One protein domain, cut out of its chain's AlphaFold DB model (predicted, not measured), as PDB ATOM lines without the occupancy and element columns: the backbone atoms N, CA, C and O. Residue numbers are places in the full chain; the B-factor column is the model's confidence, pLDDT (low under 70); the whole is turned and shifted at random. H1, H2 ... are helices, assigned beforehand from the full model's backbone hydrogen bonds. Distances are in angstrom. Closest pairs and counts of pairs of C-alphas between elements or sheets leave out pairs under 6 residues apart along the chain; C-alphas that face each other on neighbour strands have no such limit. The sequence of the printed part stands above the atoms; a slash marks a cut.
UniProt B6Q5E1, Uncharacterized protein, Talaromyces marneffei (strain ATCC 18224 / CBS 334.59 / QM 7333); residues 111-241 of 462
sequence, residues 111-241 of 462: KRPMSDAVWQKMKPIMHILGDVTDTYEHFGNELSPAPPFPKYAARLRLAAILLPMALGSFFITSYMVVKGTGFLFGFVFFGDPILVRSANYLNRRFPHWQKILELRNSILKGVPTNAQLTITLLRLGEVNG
ATOM      1  N   LYS A 111       2.216  -0.146  15.236       43.62
ATOM      2  CA  LYS A 111       1.090  -1.100  15.329       43.62
ATOM      3  C   LYS A 111       1.144  -2.171  14.231       43.62
ATOM      4  O   LYS A 111       0.936  -3.337  14.533       43.62
ATOM      5  N   ARG A 112       1.521  -1.796  13.000       47.75
ATOM      6  CA  ARG A 112       1.712  -2.727  11.864       47.75
ATOM      7  C   ARG A 112       2.852  -3.737  12.070       47.75
ATOM      8  O   ARG A 112       2.598  -4.930  11.950       47.75
ATOM      9  N   PRO A 113       4.085  -3.334  12.439       52.25
ATOM     10  CA  PRO A 113       5.142  -4.311  12.697       52.25
ATOM     11  C   PRO A 113       4.857  -5.163  13.941       52.25
ATOM     12  O   PRO A 113       5.254  -6.323  13.977       52.25
ATOM     13  N   MET A 114       4.136  -4.634  14.935       51.22
ATOM     14  CA  MET A 114       3.688  -5.411  16.093       51.22
ATOM     15  C   MET A 114       2.632  -6.454  15.698       51.22
ATOM     16  O   MET A 114       2.761  -7.608  16.096       51.22
ATOM     17  N   SER A 115       1.625  -6.096  14.890       53.09
ATOM     18  CA  SER A 115       0.625  -7.055  14.402       53.09
ATOM     19  C   SER A 115       1.248  -8.111  13.499       53.09
ATOM     20  O   SER A 115       0.924  -9.284  13.639       53.09
ATOM     21  N   ASP A 116       2.193  -7.724  12.639       61.72
ATOM     22  CA  ASP A 116       2.919  -8.661  11.781       61.72
ATOM     23  C   ASP A 116       3.799  -9.605  12.608       61.72
ATOM     24  O   ASP A 116       3.814 -10.810  12.358       61.72
ATOM     25  N   ALA A 117       4.486  -9.097  13.635       66.44
ATOM     26  CA  ALA A 117       5.274  -9.919  14.550       66.44
ATOM     27  C   ALA A 117       4.391 -10.891  15.345       66.44
ATOM     28  O   ALA A 117       4.723 -12.070  15.460       66.44
ATOM     29  N   VAL A 118       3.246 -10.425  15.852       71.12
ATOM     30  CA  VAL A 118       2.265 -11.269  16.545       71.12
ATOM     31  C   VAL A 118       1.700 -12.321  15.595       71.12
ATOM     32  O   VAL A 118       1.651 -13.490  15.961       71.12
ATOM     33  N   TRP A 119       1.358 -11.959  14.358       68.44
ATOM     34  CA  TRP A 119       0.827 -12.889  13.360       68.44
ATOM     35  C   TRP A 119       1.856 -13.949  12.961       68.44
ATOM     36  O   TRP A 119       1.538 -15.134  12.906       68.44
ATOM     37  N   GLN A 120       3.122 -13.560  12.776       73.25
ATOM     38  CA  GLN A 120       4.222 -14.496  12.527       73.25
ATOM     39  C   GLN A 120       4.444 -15.465  13.693       73.25
ATOM     40  O   GLN A 120       4.768 -16.630  13.471       73.25
ATOM     41  N   LYS A 121       4.242 -15.016  14.936       72.19
ATOM     42  CA  LYS A 121       4.323 -15.877  16.127       72.19
ATOM     43  C   LYS A 121       3.068 -16.728  16.336       72.19
ATOM     44  O   LYS A 121       3.176 -17.824  16.872       72.19
ATOM     45  N   MET A 122       1.905 -16.256  15.897       69.31
ATOM     46  CA  MET A 122       0.619 -16.932  16.070       69.31
ATOM     47  C   MET A 122       0.375 -18.016  15.018       69.31
ATOM     48  O   MET A 122      -0.198 -19.046  15.349       69.31
ATOM     49  N   LYS A 123       0.874 -17.849  13.786       71.06
ATOM     50  CA  LYS A 123       0.811 -18.873  12.726       71.06
ATOM     51  C   LYS A 123       1.266 -20.270  13.169       71.06
ATOM     52  O   LYS A 123       0.479 -21.201  13.024       71.06
ATOM     53  N   PRO A 124       2.477 -20.465  13.729       78.06
ATOM     54  CA  PRO A 124       2.900 -21.790  14.172       78.06
ATOM     55  C   PRO A 124       2.026 -22.325  15.310       78.06
ATOM     56  O   PRO A 124       1.753 -23.515  15.346       78.06
ATOM     57  N   ILE A 125       1.531 -21.459  16.200       77.56
ATOM     58  CA  ILE A 125       0.622 -21.860  17.283       77.56
ATOM     59  C   ILE A 125      -0.712 -22.351  16.710       77.56
ATOM     60  O   ILE A 125      -1.219 -23.378  17.145       77.56
ATOM     61  N   MET A 126      -1.261 -21.651  15.717       64.25
ATOM     62  CA  MET A 126      -2.504 -22.035  15.051       64.25
ATOM     63  C   MET A 126      -2.352 -23.359  14.296       64.25
ATOM     64  O   MET A 126      -3.258 -24.185  14.351       64.25
ATOM     65  N   HIS A 127      -1.202 -23.591  13.656       74.06
ATOM     66  CA  HIS A 127      -0.898 -24.877  13.027       74.06
ATOM     67  C   HIS A 127      -0.785 -26.009  14.050       74.06
ATOM     68  O   HIS A 127      -1.416 -27.038  13.863       74.06
ATOM     69  N   ILE A 128      -0.068 -25.800  15.160       77.06
ATOM     70  CA  ILE A 128       0.038 -26.800  16.234       77.06
ATOM     71  C   ILE A 128      -1.338 -27.103  16.829       77.06
ATOM     72  O   ILE A 128      -1.665 -28.262  17.070       77.06
ATOM     73  N   LEU A 129      -2.150 -26.073  17.071       75.31
ATOM     74  CA  LEU A 129      -3.496 -26.255  17.600       75.31
ATOM     75  C   LEU A 129      -4.366 -27.036  16.610       75.31
ATOM     76  O   LEU A 129      -5.062 -27.954  17.030       75.31
ATOM     77  N   GLY A 130      -4.259 -26.724  15.315       77.25
ATOM     78  CA  GLY A 130      -4.884 -27.488  14.237       77.25
ATOM     79  C   GLY A 130      -4.451 -28.952  14.234       77.25
ATOM     80  O   GLY A 130      -5.307 -29.823  14.276       77.25
ATOM     81  N   ASP A 131      -3.148 -29.235  14.303       78.19
ATOM     82  CA  ASP A 131      -2.618 -30.605  14.330       78.19
ATOM     83  C   ASP A 131      -3.108 -31.392  15.558       78.19
ATOM     84  O   ASP A 131      -3.402 -32.587  15.466       78.19
ATOM     85  N   VAL A 132      -3.216 -30.740  16.721       81.81
ATOM     86  CA  VAL A 132      -3.756 -31.348  17.947       81.81
ATOM     87  C   VAL A 132      -5.247 -31.636  17.796       81.81
ATOM     88  O   VAL A 132      -5.692 -32.729  18.155       81.81
ATOM     89  N   THR A 133      -6.015 -30.689  17.256       80.94
ATOM     90  CA  THR A 133      -7.441 -30.872  16.976       80.94
ATOM     91  C   THR A 133      -7.657 -31.997  15.967       80.94
ATOM     92  O   THR A 133      -8.414 -32.915  16.264       80.94
ATOM     93  N   ASP A 134      -6.929 -32.009  14.853       79.06
ATOM     94  CA  ASP A 134      -6.989 -33.062  13.833       79.06
ATOM     95  C   ASP A 134      -6.619 -34.430  14.421       79.06
ATOM     96  O   ASP A 134      -7.278 -35.437  14.162       79.06
ATOM     97  N   THR A 135      -5.592 -34.483  15.272       81.25
ATOM     98  CA  THR A 135      -5.205 -35.710  15.981       81.25
ATOM     99  C   THR A 135      -6.330 -36.193  16.900       81.25
ATOM    100  O   THR A 135      -6.624 -37.389  16.937       81.25
ATOM    101  N   TYR A 136      -6.992 -35.281  17.614       82.62
ATOM    102  CA  TYR A 136      -8.140 -35.605  18.457       82.62
ATOM    103  C   TYR A 136      -9.342 -36.095  17.636       82.62
ATOM    104  O   TYR A 136      -9.967 -37.090  18.006       82.62
ATOM    105  N   GLU A 137      -9.632 -35.465  16.494       79.81
ATOM    106  CA  GLU A 137     -10.669 -35.925  15.562       79.81
ATOM    107  C   GLU A 137     -10.381 -37.336  15.052       79.81
ATOM    108  O   GLU A 137     -11.267 -38.191  15.051       79.81
ATOM    109  N   HIS A 138      -9.133 -37.613  14.671       79.00
ATOM    110  CA  HIS A 138      -8.719 -38.943  14.247       79.00
ATOM    111  C   HIS A 138      -8.915 -39.984  15.355       79.00
ATOM    112  O   HIS A 138      -9.435 -41.060  15.071       79.00
ATOM    113  N   PHE A 139      -8.581 -39.674  16.610       80.94
ATOM    114  CA  PHE A 139      -8.861 -40.576  17.733       80.94
ATOM    115  C   PHE A 139     -10.365 -40.792  17.949       80.94
ATOM    116  O   PHE A 139     -10.797 -41.923  18.181       80.94
ATOM    117  N   GLY A 140     -11.179 -39.740  17.830       79.06
ATOM    118  CA  GLY A 140     -12.638 -39.845  17.901       79.06
ATOM    119  C   GLY A 140     -13.206 -40.765  16.817       79.06
ATOM    120  O   GLY A 140     -13.978 -41.682  17.114       79.06
ATOM    121  N   ASN A 141     -12.748 -40.583  15.578       78.06
ATOM    122  CA  ASN A 141     -13.140 -41.394  14.426       78.06
ATOM    123  C   ASN A 141     -12.590 -42.827  14.498       78.06
ATOM    124  O   ASN A 141     -13.198 -43.749  13.958       78.06
ATOM    125  N   GLU A 142     -11.471 -43.050  15.184       79.25
ATOM    126  CA  GLU A 142     -10.919 -44.385  15.407       79.25
ATOM    127  C   GLU A 142     -11.713 -45.180  16.457       79.25
ATOM    128  O   GLU A 142     -11.996 -46.370  16.271       79.25
ATOM    129  N   LEU A 143     -12.124 -44.525  17.547       78.69
ATOM    130  CA  LEU A 143     -12.955 -45.132  18.591       78.69
ATOM    131  C   LEU A 143     -14.382 -45.396  18.079       78.69
ATOM    132  O   LEU A 143     -14.937 -46.490  18.268       78.69
ATOM    133  N   SER A 144     -14.957 -44.428  17.363       77.44
ATOM    134  CA  SER A 144     -16.303 -44.494  16.795       77.44
ATOM    135  C   SER A 144     -16.299 -44.216  15.285       77.44
ATOM    136  O   SER A 144     -16.715 -43.140  14.853       77.44
ATOM    137  N   PRO A 145     -15.884 -45.190  14.454       73.25
ATOM    138  CA  PRO A 145     -15.855 -45.011  13.010       73.25
ATOM    139  C   PRO A 145     -17.267 -44.870  12.439       73.25
ATOM    140  O   PRO A 145     -18.119 -45.749  12.621       73.25
ATOM    141  N   ALA A 146     -17.494 -43.786  11.696       68.94
ATOM    142  CA  ALA A 146     -18.697 -43.608  10.896       68.94
ATOM    143  C   ALA A 146     -18.707 -44.619   9.723       68.94
ATOM    144  O   ALA A 146     -17.687 -44.786   9.043       68.94
ATOM    145  N   PRO A 147     -19.828 -45.318   9.447       65.44
ATOM    146  CA  PRO A 147     -19.992 -46.062   8.193       65.44
ATOM    147  C   PRO A 147     -19.762 -45.117   6.999       65.44
ATOM    148  O   PRO A 147     -20.185 -43.964   7.093       65.44
ATOM    149  N   PRO A 148     -19.123 -45.537   5.883       65.44
ATOM    150  CA  PRO A 148     -18.851 -46.902   5.395       65.44
ATOM    151  C   PRO A 148     -17.442 -47.479   5.690       65.44
ATOM    152  O   PRO A 148     -17.045 -48.473   5.082       65.44
ATOM    153  N   PHE A 149     -16.661 -46.886   6.593       67.75
ATOM    154  CA  PHE A 149     -15.249 -47.252   6.799       67.75
ATOM    155  C   PHE A 149     -15.047 -48.527   7.654       67.75
ATOM    156  O   PHE A 149     -15.927 -48.893   8.445       67.75
ATOM    157  N   PRO A 150     -13.904 -49.241   7.518       67.88
ATOM    158  CA  PRO A 150     -13.665 -50.515   8.201       67.88
ATOM    159  C   PRO A 150     -13.611 -50.352   9.726       67.88
ATOM    160  O   PRO A 150     -12.631 -49.871  10.289       67.88
ATOM    161  N   LYS A 151     -14.660 -50.824  10.409       69.12
ATOM    162  CA  LYS A 151     -14.866 -50.623  11.854       69.12
ATOM    163  C   LYS A 151     -13.834 -51.319  12.749       69.12
ATOM    164  O   LYS A 151     -13.539 -50.838  13.837       69.12
ATOM    165  N   TYR A 152     -13.320 -52.474  12.324       74.50
ATOM    166  CA  TYR A 152     -12.541 -53.363  13.196       74.50
ATOM    167  C   TYR A 152     -11.026 -53.168  13.087       74.50
ATOM    168  O   TYR A 152     -10.319 -53.371  14.070       74.50
ATOM    169  N   ALA A 153     -10.517 -52.748  11.925       75.75
ATOM    170  CA  ALA A 153      -9.076 -52.654  11.686       75.75
ATOM    171  C   ALA A 153      -8.399 -51.606  12.584       75.75
ATOM    172  O   ALA A 153      -7.346 -51.875  13.153       75.75
ATOM    173  N   ALA A 154      -9.018 -50.434  12.735       72.75
ATOM    174  CA  ALA A 154      -8.463 -49.344  13.534       72.75
ATOM    175  C   ALA A 154      -8.567 -49.642  15.046       72.75
ATOM    176  O   ALA A 154      -7.582 -49.584  15.778       72.75
ATOM    177  N   ARG A 155      -9.717 -50.168  15.493       78.12
ATOM    178  CA  ARG A 155      -9.919 -50.626  16.880       78.12
ATOM    179  C   ARG A 155      -8.926 -51.703  17.316       78.12
ATOM    180  O   ARG A 155      -8.430 -51.653  18.438       78.12
ATOM    181  N   LEU A 156      -8.617 -52.663  16.442       81.69
ATOM    182  CA  LEU A 156      -7.628 -53.704  16.731       81.69
ATOM    183  C   LEU A 156      -6.206 -53.140  16.858       81.69
ATOM    184  O   LEU A 156      -5.439 -53.642  17.673       81.69
ATOM    185  N   ARG A 157      -5.855 -52.085  16.111       81.12
ATOM    186  CA  ARG A 157      -4.546 -51.420  16.231       81.12
ATOM    187  C   ARG A 157      -4.403 -50.675  17.554       81.12
ATOM    188  O   ARG A 157      -3.383 -50.843  18.217       81.12
ATOM    189  N   LEU A 158      -5.429 -49.932  17.976       82.00
ATOM    190  CA  LEU A 158      -5.441 -49.326  19.311       82.00
ATOM    191  C   LEU A 158      -5.372 -50.385  20.409       82.00
ATOM    192  O   LEU A 158      -4.559 -50.268  21.324       82.00
ATOM    193  N   ALA A 159      -6.177 -51.443  20.299       84.44
ATOM    194  CA  ALA A 159      -6.167 -52.535  21.266       84.44
ATOM    195  C   ALA A 159      -4.787 -53.207  21.353       84.44
ATOM    196  O   ALA A 159      -4.324 -53.491  22.454       84.44
ATOM    197  N   ALA A 160      -4.092 -53.392  20.226       86.12
ATOM    198  CA  ALA A 160      -2.750 -53.971  20.191       86.12
ATOM    199  C   ALA A 160      -1.695 -53.135  20.942       86.12
ATOM    200  O   ALA A 160      -0.704 -53.695  21.400       86.12
ATOM    201  N   ILE A 161      -1.903 -51.823  21.096       86.06
ATOM    202  CA  ILE A 161      -1.006 -50.925  21.844       86.06
ATOM    203  C   ILE A 161      -1.442 -50.795  23.307       86.06
ATOM    204  O   ILE A 161      -0.610 -50.816  24.215       86.06
ATOM    205  N   LEU A 162      -2.747 -50.684  23.558       87.25
ATOM    206  CA  LEU A 162      -3.280 -50.516  24.910       87.25
ATOM    207  C   LEU A 162      -3.168 -51.794  25.744       87.25
ATOM    208  O   LEU A 162      -2.919 -51.715  26.943       87.25
ATOM    209  N   LEU A 163      -3.299 -52.969  25.127       89.75
ATOM    210  CA  LEU A 163      -3.209 -54.257  25.813       89.75
ATOM    211  C   LEU A 163      -1.841 -54.500  26.481       89.75
ATOM    212  O   LEU A 163      -1.834 -54.794  27.674       89.75
ATOM    213  N   PRO A 164      -0.681 -54.332  25.814       89.69
ATOM    214  CA  PRO A 164       0.609 -54.462  26.489       89.69
ATOM    215  C   PRO A 164       0.837 -53.366  27.539       89.69
ATOM    216  O   PRO A 164       1.455 -53.640  28.564       89.69
ATOM    217  N   MET A 165       0.313 -52.151  27.337       87.88
ATOM    218  CA  MET A 165       0.392 -51.085  28.343       87.88
ATOM    219  C   MET A 165      -0.419 -51.435  29.603       87.88
ATOM    220  O   MET A 165       0.072 -51.260  30.716       87.88
ATOM    221  N   ALA A 166      -1.620 -51.991  29.434       90.25
ATOM    222  CA  ALA A 166      -2.458 -52.473  30.529       90.25
ATOM    223  C   ALA A 166      -1.832 -53.682  31.241       90.25
ATOM    224  O   ALA A 166      -1.820 -53.742  32.464       90.25
ATOM    225  N   LEU A 167      -1.244 -54.623  30.493       92.56
ATOM    226  CA  LEU A 167      -0.504 -55.741  31.085       92.56
ATOM    227  C   LEU A 167       0.723 -55.254  31.868       92.56
ATOM    228  O   LEU A 167       0.998 -55.747  32.958       92.56
ATOM    229  N   GLY A 168       1.430 -54.249  31.347       88.81
ATOM    230  CA  GLY A 168       2.554 -53.614  32.029       88.81
ATOM    231  C   GLY A 168       2.148 -52.890  33.313       88.81
ATOM    232  O   GLY A 168       2.920 -52.890  34.270       88.81
ATOM    233  N   SER A 169       0.934 -52.329  33.388       89.25
ATOM    234  CA  SER A 169       0.491 -51.591  34.577       89.25
ATOM    235  C   SER A 169       0.397 -52.470  35.825       89.25
ATOM    236  O   SER A 169       0.574 -51.956  36.924       89.25
ATOM    237  N   PHE A 170       0.185 -53.784  35.683       91.00
ATOM    238  CA  PHE A 170       0.205 -54.720  36.816       91.00
ATOM    239  C   PHE A 170       1.586 -54.849  37.472       91.00
ATOM    240  O   PHE A 170       1.675 -55.190  38.649       91.00
ATOM    241  N   PHE A 171       2.657 -54.553  36.733       90.19
ATOM    242  CA  PHE A 171       4.037 -54.659  37.211       90.19
ATOM    243  C   PHE A 171       4.639 -53.307  37.619       90.19
ATOM    244  O   PHE A 171       5.740 -53.261  38.166       90.19
ATOM    245  N   ILE A 172       3.938 -52.197  37.370       90.88
ATOM    246  CA  ILE A 172       4.431 -50.843  37.629       90.88
ATOM    247  C   ILE A 172       3.891 -50.344  38.972       90.88
ATOM    248  O   ILE A 172       2.703 -50.081  39.139       90.88
ATOM    249  N   THR A 173       4.781 -50.152  39.947       92.31
ATOM    250  CA  THR A 173       4.430 -49.534  41.236       92.31
ATOM    251  C   THR A 173       4.364 -48.006  41.117       92.31
ATOM    252  O   THR A 173       5.146 -47.404  40.381       92.31
ATOM    253  N   SER A 174       3.517 -47.349  41.922       90.56
ATOM    254  CA  SER A 174       3.419 -45.876  42.000       90.56
ATOM    255  C   SER A 174       4.784 -45.184  42.183       90.56
ATOM    256  O   SER A 174       5.080 -44.183  41.531       90.56
ATOM    257  N   TYR A 175       5.682 -45.779  42.977       91.94
ATOM    258  CA  TYR A 175       7.050 -45.282  43.155       91.94
ATOM    259  C   TYR A 175       7.849 -45.213  41.840       91.94
ATOM    260  O   TYR A 175       8.519 -44.213  41.574       91.94
ATOM    261  N   MET A 176       7.755 -46.248  40.997       92.25
ATOM    262  CA  MET A 176       8.427 -46.286  39.694       92.25
ATOM    263  C   MET A 176       7.847 -45.253  38.733       92.25
ATOM    264  O   MET A 176       8.599 -44.667  37.961       92.25
ATOM    265  N   VAL A 177       6.540 -44.981  38.811       91.25
ATOM    266  CA  VAL A 177       5.900 -43.934  38.003       91.25
ATOM    267  C   VAL A 177       6.442 -42.565  38.387       91.25
ATOM    268  O   VAL A 177       6.897 -41.836  37.515       91.25
ATOM    269  N   VAL A 178       6.456 -42.224  39.677       93.81
ATOM    270  CA  VAL A 178       6.902 -40.901  40.149       93.81
ATOM    271  C   VAL A 178       8.395 -40.680  39.891       93.81
ATOM    272  O   VAL A 178       8.800 -39.612  39.430       93.81
ATOM    273  N   LYS A 179       9.239 -41.686  40.153       93.69
ATOM    274  CA  LYS A 179      10.676 -41.591  39.851       93.69
ATOM    275  C   LYS A 179      10.950 -41.605  38.349       93.69
ATOM    276  O   LYS A 179      11.822 -40.870  37.896       93.69
ATOM    277  N   GLY A 180      10.188 -42.392  37.592       94.44
ATOM    278  CA  GLY A 180      10.277 -42.470  36.140       94.44
ATOM    279  C   GLY A 180       9.911 -41.151  35.471       94.44
ATOM    280  O   GLY A 180      10.695 -40.651  34.673       94.44
ATOM    281  N   THR A 181       8.781 -40.536  35.834       92.81
ATOM    282  CA  THR A 181       8.375 -39.230  35.290       92.81
ATOM    283  C   THR A 181       9.366 -38.137  35.668       92.81
ATOM    284  O   THR A 181       9.782 -37.383  34.793       92.81
ATOM    285  N   GLY A 182       9.826 -38.091  36.924       94.00
ATOM    286  CA  GLY A 182      10.859 -37.146  37.358       94.00
ATOM    287  C   GLY A 182      12.169 -37.287  36.574       94.00
ATOM    288  O   GLY A 182      12.742 -36.285  36.145       94.00
ATOM    289  N   PHE A 183      12.611 -38.523  36.320       95.19
ATOM    290  CA  PHE A 183      13.764 -38.793  35.461       95.19
ATOM    291  C   PHE A 183      13.521 -38.350  34.016       95.19
ATOM    292  O   PHE A 183      14.397 -37.736  33.420       95.19
ATOM    293  N   LEU A 184      12.337 -38.617  33.461       93.25
ATOM    294  CA  LEU A 184      11.984 -38.276  32.082       93.25
ATOM    295  C   LEU A 184      11.968 -36.759  31.870       93.25
ATOM    296  O   LEU A 184      12.568 -36.271  30.917       93.25
ATOM    297  N   PHE A 185      11.377 -36.008  32.804       94.25
ATOM    298  CA  PHE A 185      11.460 -34.547  32.812       94.25
ATOM    299  C   PHE A 185      12.912 -34.075  32.915       94.25
ATOM    300  O   PHE A 185      13.348 -33.267  32.095       94.25
ATOM    301  N   GLY A 186      13.690 -34.619  33.855       93.31
ATOM    302  CA  GLY A 186      15.114 -34.301  33.972       93.31
ATOM    303  C   GLY A 186      15.892 -34.580  32.681       93.31
ATOM    304  O   GLY A 186      16.693 -33.760  32.249       93.31
ATOM    305  N   PHE A 187      15.613 -35.694  32.009       94.31
ATOM    306  CA  PHE A 187      16.262 -36.070  30.758       94.31
ATOM    307  C   PHE A 187      15.855 -35.170  29.585       94.31
ATOM    308  O   PHE A 187      16.689 -34.859  28.746       94.31
ATOM    309  N   VAL A 188      14.608 -34.698  29.527       92.00
ATOM    310  CA  VAL A 188      14.181 -33.743  28.491       92.00
ATOM    311  C   VAL A 188      14.886 -32.395  28.655       92.00
ATOM    312  O   VAL A 188      15.365 -31.842  27.670       92.00
ATOM    313  N   PHE A 189      14.992 -31.876  29.883       91.94
ATOM    314  CA  PHE A 189      15.617 -30.570  30.127       91.94
ATOM    315  C   PHE A 189      17.151 -30.606  30.100       91.94
ATOM    316  O   PHE A 189      17.773 -29.658  29.629       91.94
ATOM    317  N   PHE A 190      17.769 -31.680  30.599       92.88
ATOM    318  CA  PHE A 190      19.224 -31.764  30.796       92.88
ATOM    319  C   PHE A 190      19.916 -32.816  29.909       92.88
ATOM    320  O   PHE A 190      21.142 -32.906  29.902       92.88
ATOM    321  N   GLY A 191      19.164 -33.613  29.145       90.56
ATOM    322  CA  GLY A 191      19.683 -34.675  28.273       90.56
ATOM    323  C   GLY A 191      20.001 -34.234  26.843       90.56
ATOM    324  O   GLY A 191      20.270 -35.091  26.000       90.56
ATOM    325  N   ASP A 192      20.017 -32.930  26.564       90.81
ATOM    326  CA  ASP A 192      20.314 -32.346  25.248       90.81
ATOM    327  C   ASP A 192      21.533 -32.965  24.519       90.81
ATOM    328  O   ASP A 192      21.382 -33.397  23.372       90.81
ATOM    329  N   PRO A 193      22.717 -33.165  25.146       91.69
ATOM    330  CA  PRO A 193      23.861 -33.763  24.446       91.69
ATOM    331  C   PRO A 193      23.605 -35.202  23.969       91.69
ATOM    332  O   PRO A 193      24.149 -35.631  22.947       91.69
ATOM    333  N   ILE A 194      22.766 -35.956  24.683       91.38
ATOM    334  CA  ILE A 194      22.390 -37.322  24.313       91.38
ATOM    335  C   ILE A 194      21.289 -37.278  23.250       91.38
ATOM    336  O   ILE A 194      21.384 -37.994  22.251       91.38
ATOM    337  N   LEU A 195      20.283 -36.416  23.417       88.81
ATOM    338  CA  LEU A 195      19.167 -36.254  22.482       88.81
ATOM    339  C   LEU A 195      19.641 -35.816  21.095       88.81
ATOM    340  O   LEU A 195      19.298 -36.459  20.104       88.81
ATOM    341  N   VAL A 196      20.505 -34.802  21.012       90.56
ATOM    342  CA  VAL A 196      21.064 -34.312  19.742       90.56
ATOM    343  C   VAL A 196      21.908 -35.389  19.062       90.56
ATOM    344  O   VAL A 196      21.794 -35.613  17.854       90.56
ATOM    345  N   ARG A 197      22.731 -36.121  19.824       91.00
ATOM    346  CA  ARG A 197      23.537 -37.223  19.277       91.00
ATOM    347  C   ARG A 197      22.659 -38.360  18.753       91.00
ATOM    348  O   ARG A 197      22.939 -38.896  17.682       91.00
ATOM    349  N   SER A 198      21.586 -38.677  19.471       87.19
ATOM    350  CA  SER A 198      20.602 -39.691  19.086       87.19
ATOM    351  C   SER A 198      19.842 -39.275  17.830       87.19
ATOM    352  O   SER A 198      19.765 -40.054  16.887       87.19
ATOM    353  N   ALA A 199      19.358 -38.033  17.766       86.50
ATOM    354  CA  ALA A 199      18.658 -37.488  16.605       86.50
ATOM    355  C   ALA A 199      19.553 -37.465  15.359       86.50
ATOM    356  O   ALA A 199      19.124 -37.868  14.281       86.50
ATOM    357  N   ASN A 200      20.824 -37.080  15.504       89.25
ATOM    358  CA  ASN A 200      21.790 -37.103  14.405       89.25
ATOM    359  C   ASN A 200      22.105 -38.529  13.934       89.25
ATOM    360  O   ASN A 200      22.232 -38.772  12.733       89.25
ATOM    361  N   TYR A 201      22.203 -39.486  14.858       91.25
ATOM    362  CA  TYR A 201      22.340 -40.900  14.518       91.25
ATOM    363  C   TYR A 201      21.098 -41.428  13.784       91.25
ATOM    364  O   TYR A 201      21.221 -42.094  12.755       91.25
ATOM    365  N   LEU A 202      19.903 -41.073  14.262       87.38
ATOM    366  CA  LEU A 202      18.632 -41.497  13.683       87.38
ATOM    367  C   LEU A 202      18.402 -40.874  12.300       87.38
ATOM    368  O   LEU A 202      18.012 -41.585  11.383       87.38
ATOM    369  N   ASN A 203      18.767 -39.603  12.101       90.06
ATOM    370  CA  ASN A 203      18.775 -38.947  10.788       90.06
ATOM    371  C   ASN A 203      19.720 -39.640   9.799       90.06
ATOM    372  O   ASN A 203      19.389 -39.769   8.623       90.06
ATOM    373  N   ARG A 204      20.886 -40.114  10.262       88.88
ATOM    374  CA  ARG A 204      21.852 -40.832   9.412       88.88
ATOM    375  C   ARG A 204      21.394 -42.243   9.058       88.88
ATOM    376  O   ARG A 204      21.639 -42.690   7.942       88.88
ATOM    377  N   ARG A 205      20.779 -42.964   9.999       90.88
ATOM    378  CA  ARG A 205      20.399 -44.372   9.802       90.88
ATOM    379  C   ARG A 205      19.007 -44.540   9.189       90.88
ATOM    380  O   ARG A 205      18.808 -45.460   8.404       90.88
ATOM    381  N   PHE A 206      18.069 -43.660   9.533       86.50
ATOM    382  CA  PHE A 206      16.662 -43.710   9.136       86.50
ATOM    383  C   PHE A 206      16.141 -42.304   8.802       86.50
ATOM    384  O   PHE A 206      15.408 -41.730   9.595       86.50
ATOM    385  N   PRO A 207      16.431 -41.738   7.621       82.50
ATOM    386  CA  PRO A 207      16.127 -40.335   7.295       82.50
ATOM    387  C   PRO A 207      14.640 -39.935   7.392       82.50
ATOM    388  O   PRO A 207      14.324 -38.754   7.450       82.50
ATOM    389  N   HIS A 208      13.718 -40.900   7.448       82.25
ATOM    390  CA  HIS A 208      12.275 -40.669   7.548       82.25
ATOM    391  C   HIS A 208      11.677 -41.005   8.923       82.25
ATOM    392  O   HIS A 208      10.458 -41.101   9.040       82.25
ATOM    393  N   TRP A 209      12.493 -41.182   9.969       82.25
ATOM    394  CA  TRP A 209      12.008 -41.554  11.306       82.25
ATOM    395  C   TRP A 209      10.958 -40.577  11.855       82.25
ATOM    396  O   TRP A 209       9.976 -41.011  12.452       82.25
ATOM    397  N   GLN A 210      11.101 -39.278  11.570       80.69
ATOM    398  CA  GLN A 210      10.136 -38.248  11.971       80.69
ATOM    399  C   GLN A 210       8.751 -38.496  11.363       80.69
ATOM    400  O   GLN A 210       7.751 -38.453  12.072       80.69
ATOM    401  N   LYS A 211       8.691 -38.874  10.079       78.69
ATOM    402  CA  LYS A 211       7.427 -39.203   9.402       78.69
ATOM    403  C   LYS A 211       6.771 -40.462   9.961       78.69
ATOM    404  O   LYS A 211       5.566 -40.611   9.821       78.69
ATOM    405  N   ILE A 212       7.542 -41.377  10.547       77.62
ATOM    406  CA  ILE A 212       7.019 -42.606  11.164       77.62
ATOM    407  C   ILE A 212       6.461 -42.310  12.563       77.62
ATOM    408  O   ILE A 212       5.509 -42.959  12.991       77.62
ATOM    409  N   LEU A 213       7.036 -41.327  13.262       76.75
ATOM    410  CA  LEU A 213       6.531 -40.855  14.553       76.75
ATOM    411  C   LEU A 213       5.271 -39.996  14.432       76.75
ATOM    412  O   LEU A 213       4.529 -39.891  15.406       76.75
ATOM    413  N   GLU A 214       4.999 -39.414  13.262       78.12
ATOM    414  CA  GLU A 214       3.688 -38.832  12.982       78.12
ATOM    415  C   GLU A 214       2.615 -39.911  13.170       78.12
ATOM    416  O   GLU A 214       2.523 -40.871  12.396       78.12
ATOM    417  N   LEU A 215       1.771 -39.732  14.190       74.19
ATOM    418  CA  LEU A 215       0.694 -40.662  14.539       74.19
ATOM    419  C   LEU A 215      -0.188 -40.983  13.325       74.19
ATOM    420  O   LEU A 215      -0.594 -42.132  13.152       74.19
ATOM    421  N   ARG A 216      -0.380 -39.998  12.437       72.19
ATOM    422  CA  ARG A 216      -1.092 -40.104  11.154       72.19
ATOM    423  C   ARG A 216      -0.563 -41.207  10.234       72.19
ATOM    424  O   ARG A 216      -1.340 -41.871   9.555       72.19
ATOM    425  N   ASN A 217       0.751 -41.414  10.191       75.88
ATOM    426  CA  ASN A 217       1.381 -42.328   9.234       75.88
ATOM    427  C   ASN A 217       1.617 -43.730   9.815       75.88
ATOM    428  O   ASN A 217       1.949 -44.651   9.065       75.88
ATOM    429  N   SER A 218       1.441 -43.889  11.129       77.19
ATOM    430  CA  SER A 218       1.650 -45.145  11.850       77.19
ATOM    431  C   SER A 218       0.338 -45.668  12.439       77.19
ATOM    432  O   SER A 218      -0.333 -46.487  11.808       77.19
ATOM    433  N   ILE A 219      -0.060 -45.162  13.611       72.88
ATOM    434  CA  ILE A 219      -1.197 -45.669  14.396       72.88
ATOM    435  C   ILE A 219      -2.525 -45.325  13.709       72.88
ATOM    436  O   ILE A 219      -3.310 -46.218  13.399       72.88
ATOM    437  N   LEU A 220      -2.704 -44.051  13.353       72.31
ATOM    438  CA  LEU A 220      -3.921 -43.494  12.750       72.31
ATOM    439  C   LEU A 220      -3.972 -43.683  11.224       72.31
ATOM    440  O   LEU A 220      -4.770 -43.058  10.523       72.31
ATOM    441  N   LYS A 221      -3.115 -44.552  10.671       74.56
ATOM    442  CA  LYS A 221      -3.004 -44.745   9.224       74.56
ATOM    443  C   LYS A 221      -4.305 -45.294   8.639       74.56
ATOM    444  O   LYS A 221      -4.643 -46.464   8.839       74.56
ATOM    445  N   GLY A 222      -4.967 -44.479   7.823       71.19
ATOM    446  CA  GLY A 222      -6.218 -44.832   7.145       71.19
ATOM    447  C   GLY A 222      -7.484 -44.427   7.903       71.19
ATOM    448  O   GLY A 222      -8.571 -44.778   7.454       71.19
ATOM    449  N   VAL A 223      -7.357 -43.689   9.011       77.50
ATOM    450  CA  VAL A 223      -8.490 -43.021   9.656       77.50
ATOM    451  C   VAL A 223      -8.650 -41.635   9.017       77.50
ATOM    452  O   VAL A 223      -7.709 -40.849   9.079       77.50
ATOM    453  N   PRO A 224      -9.780 -41.319   8.365       76.81
ATOM    454  CA  PRO A 224     -10.006 -40.004   7.759       76.81
ATOM    455  C   PRO A 224     -10.346 -38.920   8.802       76.81
ATOM    456  O   PRO A 224     -10.890 -39.221   9.868       76.81
ATOM    457  N   THR A 225     -10.051 -37.652   8.484       80.81
ATOM    458  CA  THR A 225     -10.547 -36.487   9.253       80.81
ATOM    459  C   THR A 225     -12.029 -36.231   8.980       80.81
ATOM    460  O   THR A 225     -12.573 -36.721   7.985       80.81
ATOM    461  N   ASN A 226     -12.688 -35.417   9.810       77.81
ATOM    462  CA  ASN A 226     -14.098 -35.070   9.604       77.81
ATOM    463  C   ASN A 226     -14.330 -34.404   8.244       77.81
ATOM    464  O   ASN A 226     -15.248 -34.781   7.523       77.81
ATOM    465  N   ALA A 227     -13.437 -33.503   7.828       76.06
ATOM    466  CA  ALA A 227     -13.505 -32.888   6.504       76.06
ATOM    467  C   ALA A 227     -13.379 -33.921   5.366       76.06
ATOM    468  O   ALA A 227     -14.143 -33.886   4.398       76.06
ATOM    469  N   GLN A 228     -12.449 -34.875   5.484       80.94
ATOM    470  CA  GLN A 228     -12.274 -35.946   4.496       80.94
ATOM    471  C   GLN A 228     -13.487 -36.887   4.450       80.94
ATOM    472  O   GLN A 228     -13.915 -37.283   3.362       80.94
ATOM    473  N   LEU A 229     -14.068 -37.213   5.609       80.19
ATOM    474  CA  LEU A 229     -15.312 -37.976   5.724       80.19
ATOM    475  C   LEU A 229     -16.460 -37.258   5.022       80.19
ATOM    476  O   LEU A 229     -17.120 -37.856   4.175       80.19
ATOM    477  N   THR A 230     -16.660 -35.973   5.320       79.81
ATOM    478  CA  THR A 230     -17.722 -35.163   4.718       79.81
ATOM    479  C   THR A 230     -17.585 -35.114   3.203       79.81
ATOM    480  O   THR A 230     -18.551 -35.403   2.507       79.81
ATOM    481  N   ILE A 231     -16.392 -34.844   2.669       81.12
ATOM    482  CA  ILE A 231     -16.166 -34.826   1.213       81.12
ATOM    483  C   ILE A 231     -16.453 -36.197   0.589       81.12
ATOM    484  O   ILE A 231     -17.053 -36.279  -0.483       81.12
ATOM    485  N   THR A 232     -16.057 -37.283   1.254       81.50
ATOM    486  CA  THR A 232     -16.291 -38.642   0.746       81.50
ATOM    487  C   THR A 232     -17.778 -38.990   0.740       81.50
ATOM    488  O   THR A 232     -18.270 -39.552  -0.235       81.50
ATOM    489  N   LEU A 233     -18.508 -38.623   1.795       80.75
ATOM    490  CA  LEU A 233     -19.956 -38.807   1.877       80.75
ATOM    491  C   LEU A 233     -20.694 -37.949   0.849       80.75
ATOM    492  O   LEU A 233     -21.623 -38.441   0.216       80.75
ATOM    493  N   LEU A 234     -20.251 -36.709   0.631       79.38
ATOM    494  CA  LEU A 234     -20.781 -35.838  -0.419       79.38
ATOM    495  C   LEU A 234     -20.594 -36.463  -1.799       79.38
ATOM    496  O   LEU A 234     -21.546 -36.537  -2.568       79.38
ATOM    497  N   ARG A 235     -19.395 -36.978  -2.085       79.62
ATOM    498  CA  ARG A 235     -19.105 -37.669  -3.345       79.62
ATOM    499  C   ARG A 235     -19.954 -38.930  -3.507       79.62
ATOM    500  O   ARG A 235     -20.467 -39.181  -4.589       79.62
ATOM    501  N   LEU A 236     -20.126 -39.715  -2.445       80.62
ATOM    502  CA  LEU A 236     -20.965 -40.914  -2.477       80.62
ATOM    503  C   LEU A 236     -22.448 -40.564  -2.683       80.62
ATOM    504  O   LEU A 236     -23.140 -41.246  -3.431       80.62
ATOM    505  N   GLY A 237     -22.925 -39.487  -2.055       74.19
ATOM    506  CA  GLY A 237     -24.276 -38.957  -2.243       74.19
ATOM    507  C   GLY A 237     -24.512 -38.418  -3.654       74.19
ATOM    508  O   GLY A 237     -25.571 -38.660  -4.223       74.19
ATOM    509  N   GLU A 238     -23.518 -37.757  -4.250       75.19
ATOM    510  CA  GLU A 238     -23.558 -37.304  -5.645       75.19
ATOM    511  C   GLU A 238     -23.635 -38.489  -6.617       75.19
ATOM    512  O   GLU A 238     -24.498 -38.506  -7.493       75.19
ATOM    513  N   VAL A 239     -22.804 -39.520  -6.413       79.56
ATOM    514  CA  VAL A 239     -22.841 -40.767  -7.201       79.56
ATOM    515  C   VAL A 239     -24.192 -41.477  -7.066       79.56
ATOM    516  O   VAL A 239     -24.709 -42.004  -8.047       79.56
ATOM    517  N   ASN A 240     -24.794 -41.447  -5.877       77.31
ATOM    518  CA  ASN A 240     -26.107 -42.042  -5.619       77.31
ATOM    519  C   ASN A 240     -27.288 -41.153  -6.060       77.31
ATOM    520  O   ASN A 240     -28.438 -41.500  -5.799       77.31
ATOM    521  N   GLY A 241     -27.033 -40.022  -6.729       62.47
ATOM    522  CA  GLY A 241     -28.081 -39.152  -7.270       62.47
ATOM    523  C   GLY A 241     -28.837 -38.335  -6.218       62.47
ATOM    524  O   GLY A 241     -29.914 -37.820  -6.509       62.47
TER     525      GLY A 241
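What this domain is: This is residues 111 to 241 of the 462 residues of an uncharacterized protein of Talaromyces marneffei (strain ATCC 18224 / CBS 334.59 / QM 7333) (UniProt B6Q5E1). The helices make a loose, open frame: H2, H3, H4 and H5 follow one another round a wide ring, residues 214 to 225 lead back towards H1, and residues 111 to 133 of H1 stick out as an arm. The printed part has 131 residues, six named helices, H1 to H6, and no named strand: all helix. It is only just loose, close to extended, with radius of gyration of the C-alphas 20.7 A and spans 61 by 57 by 33 A.

How they stand to each other: H1, residues 111 to 143, touches H2, residues 151 to 169, about perpendicular at 86 degrees, with residues 142 to 143 alone; the closest C-alphas, Glu 142 and Ala 154, are 5.8 A apart. H3, residues 174 to 190, and H4, residues 192 to 205, meet only through their link. H5, residues 209 to 213, is close to H4 but not clearly touching; the closest C-alphas, Leu 202 and Trp 209, are 7.0 A apart. H6, residues 226 to 239, is likewise close to H1 but not clearly touching; the closest C-alphas, Glu 137 and Asn 226, are 6.9 A apart. Every O i to N i+4 pair is within hydrogen-bond range in H3 to H6, 27 of 29 in H1 and 12 of 15 in H2.

Where its parts are: H1 runs 46.3 A from C-alpha 111 at (1.090, -1.100, 15.329), H2 27.4 A, H3 24.0 A; H6 ends at C-alpha 239, (-22.841, -40.767, -7.201).

The domain as a whole: The printed part has no cut; the link H5 to H6 is long. Seventeen residues have pLDDT under 70, among them 111 to 117.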